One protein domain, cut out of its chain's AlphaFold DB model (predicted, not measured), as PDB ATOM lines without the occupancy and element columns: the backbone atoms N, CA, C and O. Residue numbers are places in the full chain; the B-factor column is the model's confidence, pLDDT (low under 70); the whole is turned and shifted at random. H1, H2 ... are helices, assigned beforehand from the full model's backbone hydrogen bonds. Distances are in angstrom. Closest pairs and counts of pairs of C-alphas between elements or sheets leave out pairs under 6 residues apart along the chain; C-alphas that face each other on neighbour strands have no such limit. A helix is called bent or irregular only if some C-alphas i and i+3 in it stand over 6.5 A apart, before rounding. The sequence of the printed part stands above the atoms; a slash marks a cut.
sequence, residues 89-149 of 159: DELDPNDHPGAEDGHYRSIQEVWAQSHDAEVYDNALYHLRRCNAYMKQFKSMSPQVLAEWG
ATOM      1  N   ASP A  89     -29.255  34.984  -0.106       85.75
ATOM      2  CA  ASP A  89     -28.082  34.660  -0.933       85.75
ATOM      3  C   ASP A  89     -26.809  35.428  -0.540       85.75
ATOM      4  O   ASP A  89     -25.703  34.933  -0.757       85.75
ATOM      5  N   GLU A  90     -26.955  36.578   0.114       87.69
ATOM      6  CA  GLU A  90     -25.864  37.448   0.577       87.69
ATOM      7  C   GLU A  90     -25.448  37.137   2.022       87.69
ATOM      8  O   GLU A  90     -24.373  37.530   2.472       87.69
ATOM      9  N   LEU A  91     -26.298  36.430   2.771       87.25
ATOM     10  CA  LEU A  91     -26.053  36.105   4.166       87.25
ATOM     11  C   LEU A  91     -24.998  34.999   4.302       87.25
ATOM     12  O   LEU A  91     -25.321  33.817   4.179       87.25
ATOM     13  N   ASP A  92     -23.764  35.372   4.644       89.06
ATOM     14  CA  ASP A  92     -22.733  34.424   5.071       89.06
ATOM     15  C   ASP A  92     -22.651  34.349   6.614       89.06
ATOM     16  O   ASP A  92     -22.289  35.339   7.266       89.06
ATOM     17  N   PRO A  93     -22.944  33.187   7.237       87.31
ATOM     18  CA  PRO A  93     -22.774  33.005   8.679       87.31
ATOM     19  C   PRO A  93     -21.309  33.085   9.146       87.31
ATOM     20  O   PRO A  93     -21.056  33.155  10.348       87.31
ATOM     21  N   ASN A  94     -20.327  33.033   8.241       87.31
ATOM     22  CA  ASN A  94     -18.916  33.227   8.573       87.31
ATOM     23  C   ASN A  94     -18.543  34.702   8.746       87.31
ATOM     24  O   ASN A  94     -17.731  34.997   9.620       87.31
ATOM     25  N   ASP A  95     -19.161  35.599   7.977       84.56
ATOM     26  CA  ASP A  95     -18.914  37.043   8.058       84.56
ATOM     27  C   ASP A  95     -19.677  37.685   9.223       84.56
ATOM     28  O   ASP A  95     -19.197  38.624   9.858       84.56
ATOM     29  N   HIS A  96     -20.855  37.139   9.548       70.94
ATOM     30  CA  HIS A  96     -21.737  37.644  10.601       70.94
ATOM     31  C   HIS A  96     -22.058  36.554  11.636       70.94
ATOM     32  O   HIS A  96     -23.203  36.092  11.724       70.94
ATOM     33  N   PRO A  97     -21.073  36.110  12.440       71.12
ATOM     34  CA  PRO A  97     -21.298  35.063  13.425       71.12
ATOM     35  C   PRO A  97     -22.270  35.552  14.507       71.12
ATOM     36  O   PRO A  97     -21.996  36.491  15.254       71.12
ATOM     37  N   GLY A  98     -23.433  34.905  14.599       72.06
ATOM     38  CA  GLY A  98     -24.398  35.167  15.666       72.06
ATOM     39  C   GLY A  98     -23.872  34.731  17.040       72.06
ATOM     40  O   GLY A  98     -22.956  33.923  17.145       72.06
ATOM     41  N   ALA A  99     -24.506  35.188  18.124       77.69
ATOM     42  CA  ALA A  99     -24.072  34.875  19.497       77.69
ATOM     43  C   ALA A  99     -23.988  33.363  19.826       77.69
ATOM     44  O   ALA A  99     -23.240  32.963  20.708       77.69
ATOM     45  N   GLU A 100     -24.740  32.521  19.110       77.81
ATOM     46  CA  GLU A 100     -24.722  31.056  19.263       77.81
ATOM     47  C   GLU A 100     -23.809  30.345  18.253       77.81
ATOM     48  O   GLU A 100     -23.672  29.127  18.306       77.81
ATOM     49  N   ASP A 101     -23.174  31.072  17.330       81.56
ATOM     50  CA  ASP A 101     -22.353  30.483  16.266       81.56
ATOM     51  C   ASP A 101     -21.194  29.647  16.825       81.56
ATOM     52  O   ASP A 101     -20.891  28.575  16.306       81.56
ATOM     53  N   GLY A 102     -20.616  30.082  17.951       84.38
ATOM     54  CA  GLY A 102     -19.581  29.331  18.663       84.38
ATOM     55  C   GLY A 102     -20.051  27.950  19.129       84.38
ATOM     56  O   GLY A 102     -19.291  26.990  19.035       84.38
ATOM     57  N   HIS A 103     -21.314  27.823  19.556       86.38
ATOM     58  CA  HIS A 103     -21.887  26.525  19.914       86.38
ATOM     59  C   HIS A 103     -22.053  25.629  18.684       86.38
ATOM     60  O   HIS A 103     -21.698  24.461  18.741       86.38
ATOM     61  N   TYR A 104     -22.534  26.164  17.558       86.44
ATOM     62  CA  TYR A 104     -22.654  25.381  16.324       86.44
ATOM     63  C   TYR A 104     -21.293  24.886  15.831       86.44
ATOM     64  O   TYR A 104     -21.153  23.716  15.484       86.44
ATOM     65  N   ARG A 105     -20.274  25.752  15.852       88.56
ATOM     66  CA  ARG A 105     -18.911  25.386  15.449       88.56
ATOM     67  C   ARG A 105     -18.294  24.317  16.347       88.56
ATOM     68  O   ARG A 105     -17.625  23.436  15.825       88.56
ATOM     69  N   SER A 106     -18.563  24.317  17.657       90.88
ATOM     70  CA  SER A 106     -18.025  23.266  18.536       90.88
ATOM     71  C   SER A 106     -18.563  21.871  18.200       90.88
ATOM     72  O   SER A 106     -17.931  20.874  18.528       90.88
ATOM     73  N   ILE A 107     -19.715  21.764  17.522       90.56
ATOM     74  CA  ILE A 107     -20.267  20.468  17.093       90.56
ATOM     75  C   ILE A 107     -19.371  19.816  16.021       90.56
ATOM     76  O   ILE A 107     -19.317  18.589  15.953       90.56
ATOM     77  N   GLN A 108     -18.600  20.594  15.247       91.06
ATOM     78  CA  GLN A 108     -17.701  20.064  14.205       91.06
ATOM     79  C   GLN A 108     -16.676  19.065  14.741       91.06
ATOM     80  O   GLN A 108     -16.281  18.131  14.044       91.06
ATOM     81  N   GLU A 109     -16.289  19.210  16.009       92.38
ATOM     82  CA  GLU A 109     -15.347  18.312  16.677       92.38
ATOM     83  C   GLU A 109     -15.834  16.853  16.688       92.38
ATOM     84  O   GLU A 109     -15.020  15.931  16.670       92.38
ATOM     85  N   VAL A 110     -17.153  16.624  16.643       94.12
ATOM     86  CA  VAL A 110     -17.765  15.285  16.673       94.12
ATOM     87  C   VAL A 110     -17.407  14.454  15.439       94.12
ATOM     88  O   VAL A 110     -17.260  13.236  15.545       94.12
ATOM     89  N   TRP A 111     -17.262  15.085  14.272       94.31
ATOM     90  CA  TRP A 111     -16.981  14.404  13.001       94.31
ATOM     91  C   TRP A 111     -15.639  14.801  12.386       94.31
ATOM     92  O   TRP A 111     -15.388  14.463  11.232       94.31
ATOM     93  N   ALA A 112     -14.750  15.445  13.146       91.81
ATOM     94  CA  ALA A 112     -13.457  15.926  12.652       91.81
ATOM     95  C   ALA A 112     -12.571  14.826  12.028       91.81
ATOM     96  O   ALA A 112     -11.722  15.115  11.191       91.81
ATOM     97  N   GLN A 113     -12.760  13.565  12.427       93.12
ATOM     98  CA  GLN A 113     -12.044  12.400  11.883       93.12
ATOM     99  C   GLN A 113     -12.917  11.516  10.977       93.12
ATOM    100  O   GLN A 113     -12.507  10.420  10.597       93.12
ATOM    101  N   SER A 114     -14.135  11.954  10.656       94.44
ATOM    102  CA  SER A 114     -15.040  11.216   9.778       94.44
ATOM    103  C   SER A 114     -14.589  11.317   8.323       94.44
ATOM    104  O   SER A 114     -14.157  12.374   7.870       94.44
ATOM    105  N   HIS A 115     -14.780  10.239   7.563       95.44
ATOM    106  CA  HIS A 115     -14.651  10.262   6.104       95.44
ATOM    107  C   HIS A 115     -15.611  11.279   5.459       95.44
ATOM    108  O   HIS A 115     -15.271  11.904   4.461       95.44
ATOM    109  N   ASP A 116     -16.787  11.477   6.059       93.69
ATOM    110  CA  ASP A 116     -17.847  12.338   5.525       93.69
ATOM    111  C   ASP A 116     -17.829  13.755   6.130       93.69
ATOM    112  O   ASP A 116     -18.844  14.453   6.113       93.69
ATOM    113  N   ALA A 117     -16.698  14.187   6.705       92.44
ATOM    114  CA  ALA A 117     -16.586  15.467   7.411       92.44
ATOM    115  C   ALA A 117     -17.049  16.664   6.562       92.44
ATOM    116  O   ALA A 117     -17.801  17.501   7.053       92.44
ATOM    117  N   GLU A 118     -16.701  16.692   5.272       94.06
ATOM    118  CA  GLU A 118     -17.108  17.755   4.344       94.06
ATOM    119  C   GLU A 118     -18.636  17.853   4.191       94.06
ATOM    120  O   GLU A 118     -19.201  18.948   4.172       94.06
ATOM    121  N   VAL A 119     -19.330  16.711   4.133       92.38
ATOM    122  CA  VAL A 119     -20.797  16.669   4.028       92.38
ATOM    123  C   VAL A 119     -21.434  17.240   5.293       92.38
ATOM    124  O   VAL A 119     -22.397  18.006   5.217       92.38
ATOM    125  N   TYR A 120     -20.892  16.893   6.461       91.19
ATOM    126  CA  TYR A 120     -21.375  17.417   7.735       91.19
ATOM    127  C   TYR A 120     -21.074  18.905   7.907       91.19
ATOM    128  O   TYR A 120     -21.933  19.640   8.396       91.19
ATOM    129  N   ASP A 121     -19.914  19.373   7.451       93.12
ATOM    130  CA  ASP A 121     -19.561  20.792   7.473       93.12
ATOM    131  C   ASP A 121     -20.466  21.617   6.557       93.12
ATOM    132  O   ASP A 121     -20.930  22.688   6.953       93.12
ATOM    133  N   ASN A 122     -20.799  21.100   5.371       92.69
ATOM    134  CA  ASN A 122     -21.762  21.733   4.475       92.69
ATOM    135  C   ASN A 122     -23.161  21.810   5.116       92.69
ATOM    136  O   ASN A 122     -23.781  22.876   5.143       92.69
ATOM    137  N   ALA A 123     -23.635  20.715   5.714       90.69
ATOM    138  CA  ALA A 123     -24.912  20.700   6.422       90.69
ATOM    139  C   ALA A 123     -24.931  21.688   7.605       90.69
ATOM    140  O   ALA A 123     -25.907  22.419   7.794       90.69
ATOM    141  N   LEU A 124     -23.843  21.755   8.379       91.44
ATOM    142  CA  LEU A 124     -23.703  22.698   9.483       91.44
ATOM    143  C   LEU A 124     -23.668  24.149   8.990       91.44
ATOM    144  O   LEU A 124     -24.275  25.014   9.619       91.44
ATOM    145  N   TYR A 125     -22.994  24.431   7.875       92.12
ATOM    146  CA  TYR A 125     -22.987  25.756   7.260       92.12
ATOM    147  C   TYR A 125     -24.409  26.229   6.934       92.12
ATOM    148  O   TYR A 125     -24.795  27.331   7.330       92.12
ATOM    149  N   HIS A 126     -25.219  25.376   6.299       89.31
ATOM    150  CA  HIS A 126     -26.614  25.697   6.002       89.31
ATOM    151  C   HIS A 126     -27.435  25.925   7.276       89.31
ATOM    152  O   HIS A 126     -28.129  26.934   7.373       89.31
ATOM    153  N   LEU A 127     -27.279  25.078   8.299       88.12
ATOM    154  CA  LEU A 127     -27.946  25.265   9.593       88.12
ATOM    155  C   LEU A 127     -27.584  26.609  10.249       88.12
ATOM    156  O   LEU A 127     -28.458  27.322  10.752       88.12
ATOM    157  N   ARG A 128     -26.299  26.980  10.221       90.38
ATOM    158  CA  ARG A 128     -25.803  28.263  10.742       90.38
ATOM    159  C   ARG A 128     -26.403  29.442   9.972       90.38
ATOM    160  O   ARG A 128     -26.833  30.408  10.603       90.38
ATOM    161  N   ARG A 129     -26.504  29.342   8.642       89.12
ATOM    162  CA  ARG A 129     -27.143  30.349   7.778       89.12
ATOM    163  C   ARG A 129     -28.640  30.492   8.070       89.12
ATOM    164  O   ARG A 129     -29.086  31.613   8.296       89.12
ATOM    165  N   CYS A 130     -29.391  29.389   8.177       85.69
ATOM    166  CA  CYS A 130     -30.809  29.402   8.574       85.69
ATOM    167  C   CYS A 130     -30.998  30.105   9.928       85.69
ATOM    168  O   CYS A 130     -31.876  30.953  10.088       85.69
ATOM    169  N   ASN A 131     -30.145  29.796  10.908       84.25
ATOM    170  CA  ASN A 131     -30.195  30.422  12.228       84.25
ATOM    171  C   ASN A 131     -29.886  31.928  12.182       84.25
ATOM    172  O   ASN A 131     -30.601  32.717  12.803       84.25
ATOM    173  N   ALA A 132     -28.853  32.342  11.442       85.25
ATOM    174  CA  ALA A 132     -28.532  33.755  11.243       85.25
ATOM    175  C   ALA A 132     -29.695  34.500  10.559       85.25
ATOM    176  O   ALA A 132     -30.111  35.560  11.033       85.25
ATOM    177  N   TYR A 133     -30.292  33.888   9.534       84.25
ATOM    178  CA  TYR A 133     -31.431  34.431   8.798       84.25
ATOM    179  C   TYR A 133     -32.671  34.585   9.680       84.25
ATOM    180  O   TYR A 133     -33.347  35.601   9.624       84.25
ATOM    181  N   MET A 134     -32.971  33.626  10.557       80.56
ATOM    182  CA  MET A 134     -34.079  33.778  11.508       80.56
ATOM    183  C   MET A 134     -33.814  34.877  12.542       80.56
ATOM    184  O   MET A 134     -34.737  35.565  12.982       80.56
ATOM    185  N   LYS A 135     -32.561  35.030  12.985       79.94
ATOM    186  CA  LYS A 135     -32.215  35.964  14.062       79.94
ATOM    187  C   LYS A 135     -32.151  37.413  13.612       79.94
ATOM    188  O   LYS A 135     -32.512  38.269  14.419       79.94
ATOM    189  N   GLN A 136     -31.746  37.696  12.373       79.69
ATOM    190  CA  GLN A 136     -31.631  39.078  11.887       79.69
ATOM    191  C   GLN A 136     -32.954  39.850  12.007       79.69
ATOM    192  O   GLN A 136     -32.955  41.034  12.342       79.69
ATOM    193  N   PHE A 137     -34.091  39.161  11.863       76.19
ATOM    194  CA  PHE A 137     -35.412  39.769  11.990       76.19
ATOM    195  C   PHE A 137     -35.737  40.279  13.396       76.19
ATOM    196  O   PHE A 137     -36.520  41.213  13.537       76.19
ATOM    197  N   LYS A 138     -35.113  39.731  14.449       74.81
ATOM    198  CA  LYS A 138     -35.297  40.231  15.824       74.81
ATOM    199  C   LYS A 138     -34.710  41.630  16.024       74.81
ATOM    200  O   LYS A 138     -35.105  42.320  16.958       74.81
ATOM    201  N   SER A 139     -33.753  42.021  15.185       71.69
ATOM    202  CA  SER A 139     -33.035  43.298  15.262       71.69
ATOM    203  C   SER A 139     -33.421  44.303  14.171       71.69
ATOM    204  O   SER A 139     -32.975  45.447  14.229       71.69
ATOM    205  N   MET A 140     -34.219  43.905  13.176       76.06
ATOM    206  CA  MET A 140     -34.608  44.777  12.061       76.06
ATOM    207  C   MET A 140     -35.711  45.765  12.451       76.06
ATOM    208  O   MET A 140     -36.568  45.482  13.288       76.06
ATOM    209  N   SER A 141     -35.699  46.942  11.817       74.31
ATOM    210  CA  SER A 141     -36.753  47.936  12.014       74.31
ATOM    211  C   SER A 141     -38.056  47.503  11.321       74.31
ATOM    212  O   SER A 141     -38.013  46.818  10.296       74.31
ATOM    213  N   PRO A 142     -39.229  47.951  11.808       70.50
ATOM    214  CA  PRO A 142     -40.519  47.634  11.189       70.50
ATOM    215  C   PRO A 142     -40.638  48.041   9.712       70.50
ATOM    216  O   PRO A 142     -41.405  47.428   8.975       70.50
ATOM    217  N   GLN A 143     -39.889  49.060   9.274       70.12
ATOM    218  CA  GLN A 143     -39.880  49.506   7.876       70.12
ATOM    219  C   GLN A 143     -39.137  48.519   6.968       70.12
ATOM    220  O   GLN A 143     -39.681  48.116   5.947       70.12
ATOM    221  N   VAL A 144     -37.944  48.076   7.381       69.38
ATOM    222  CA  VAL A 144     -37.146  47.073   6.647       69.38
ATOM    223  C   VAL A 144     -37.887  45.740   6.587       69.38
ATOM    224  O   VAL A 144     -37.927  45.084   5.553       69.38
ATOM    225  N   LEU A 145     -38.541  45.377   7.690       69.31
ATOM    226  CA  LEU A 145     -39.432  44.230   7.748       69.31
ATOM    227  C   LEU A 145     -40.537  44.342   6.683       69.31
ATOM    228  O   LEU A 145     -40.626  43.478   5.814       69.31
ATOM    229  N   ALA A 146     -41.326  45.421   6.674       67.38
ATOM    230  CA  ALA A 146     -42.424  45.602   5.717       67.38
ATOM    231  C   ALA A 146     -41.995  45.499   4.236       67.38
ATOM    232  O   ALA A 146     -42.763  44.985   3.423       67.38
ATOM    233  N   GLU A 147     -40.776  45.925   3.895       68.50
ATOM    234  CA  GLU A 147     -40.204  45.792   2.546       68.50
ATOM    235  C   GLU A 147     -39.880  44.337   2.164       68.50
ATOM    236  O   GLU A 147     -39.938  43.982   0.990       68.50
ATOM    237  N   TRP A 148     -39.581  43.476   3.139       64.31
ATOM    238  CA  TRP A 148     -39.189  42.075   2.927       64.31
ATOM    239  C   TRP A 148     -40.380  41.100   2.920       64.31
ATOM    240  O   TRP A 148     -40.203  39.882   2.849       64.31
ATOM    241  N   GLY A 149     -41.611  41.620   2.954       60.78
ATOM    242  CA  GLY A 149     -42.830  40.829   2.783       60.78
ATOM    243  C   GLY A 149     -43.121  39.864   3.941       60.78
ATOM    244  O   GLY A 149     -42.701  40.077   5.071       60.78
TER     245      GLY A 149
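This is residues 89 to 149 of the 159 residues of an uncharacterized protein of Fusarium kuroshium (UniProt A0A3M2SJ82). A helical hairpin, H1 and the longer H2 side by side and running opposite ways, is drawn out at the far end of H2 by a tail that ends in the small helix H3. Residues 138 to 144 of this tail stick out, and the stretch of residues 89 to 100, before H1, folds in near the middle of the length. The printed part has 61 residues with three named helices, H1, H2 and H3 in that order along the chain, and no named strand; the class is all helix. The whole is loose, with a radius of gyration of the C-alphas of 14.2 A, and its C-alphas span 47 by 20 by 15 A along their three main axes, the outline of a rod.

Residues 89 to 100 hold no named element, and their C-alphas lie 5 to 12 A from the mean of all C-alphas. H1, residues 101 to 111, touches H2, residues 117 to 136, with 7 pairs of C-alphas within 8 A. The closest C-alphas of the two are those of Trp 111 and Ala 117, 5.7 A apart. The lines of H1 and H2 stand at a shallow tilt of 16 degrees, opposite ways, and their centres are 11.0 A apart. With the tight link of 5 residues between them they form a helical hairpin. H3, residues 142 to 147, is apart from both H1 and H2. In H2 and H3 each O i to N i+4 pair is within hydrogen-bond range; in H1 2 of 7 are, beside 7 of 8 O i to N i+3 pairs.

The printed part begins at Asp 89, with its C-alpha at (-28.082, 34.660, -0.933). H1 runs from Asp 101, C-alpha at (-22.353, 30.483, 16.266), to Trp 111 and measures 17.3 A from first to last C-alpha. H2, Ala 117 to Gln 136, is the longest helix with 20 residues and measures 28.4 A; its last C-alpha is at (-31.631, 39.078, 11.887). H3, Pro 142 to Glu 147, measures 8.8 A and ends with C-alpha 147 at (-40.204, 45.792, 2.546). No helix is bent or irregular.

The two C-alphas farthest apart are those of His 115 and Gln 143, 46.7 A. The first and last printed C-alphas, of Asp 89 and Gly 149, are 16.4 A apart. The printed part has no cut. The links H1 to H2 and H2 to H3 are both tight, and no link is long. Residues 138 to 144, of which 142 to 144 belong to H3, stand free. The mean pLDDT of the printed part is 83.7, and residues 144 to 149 are under 70.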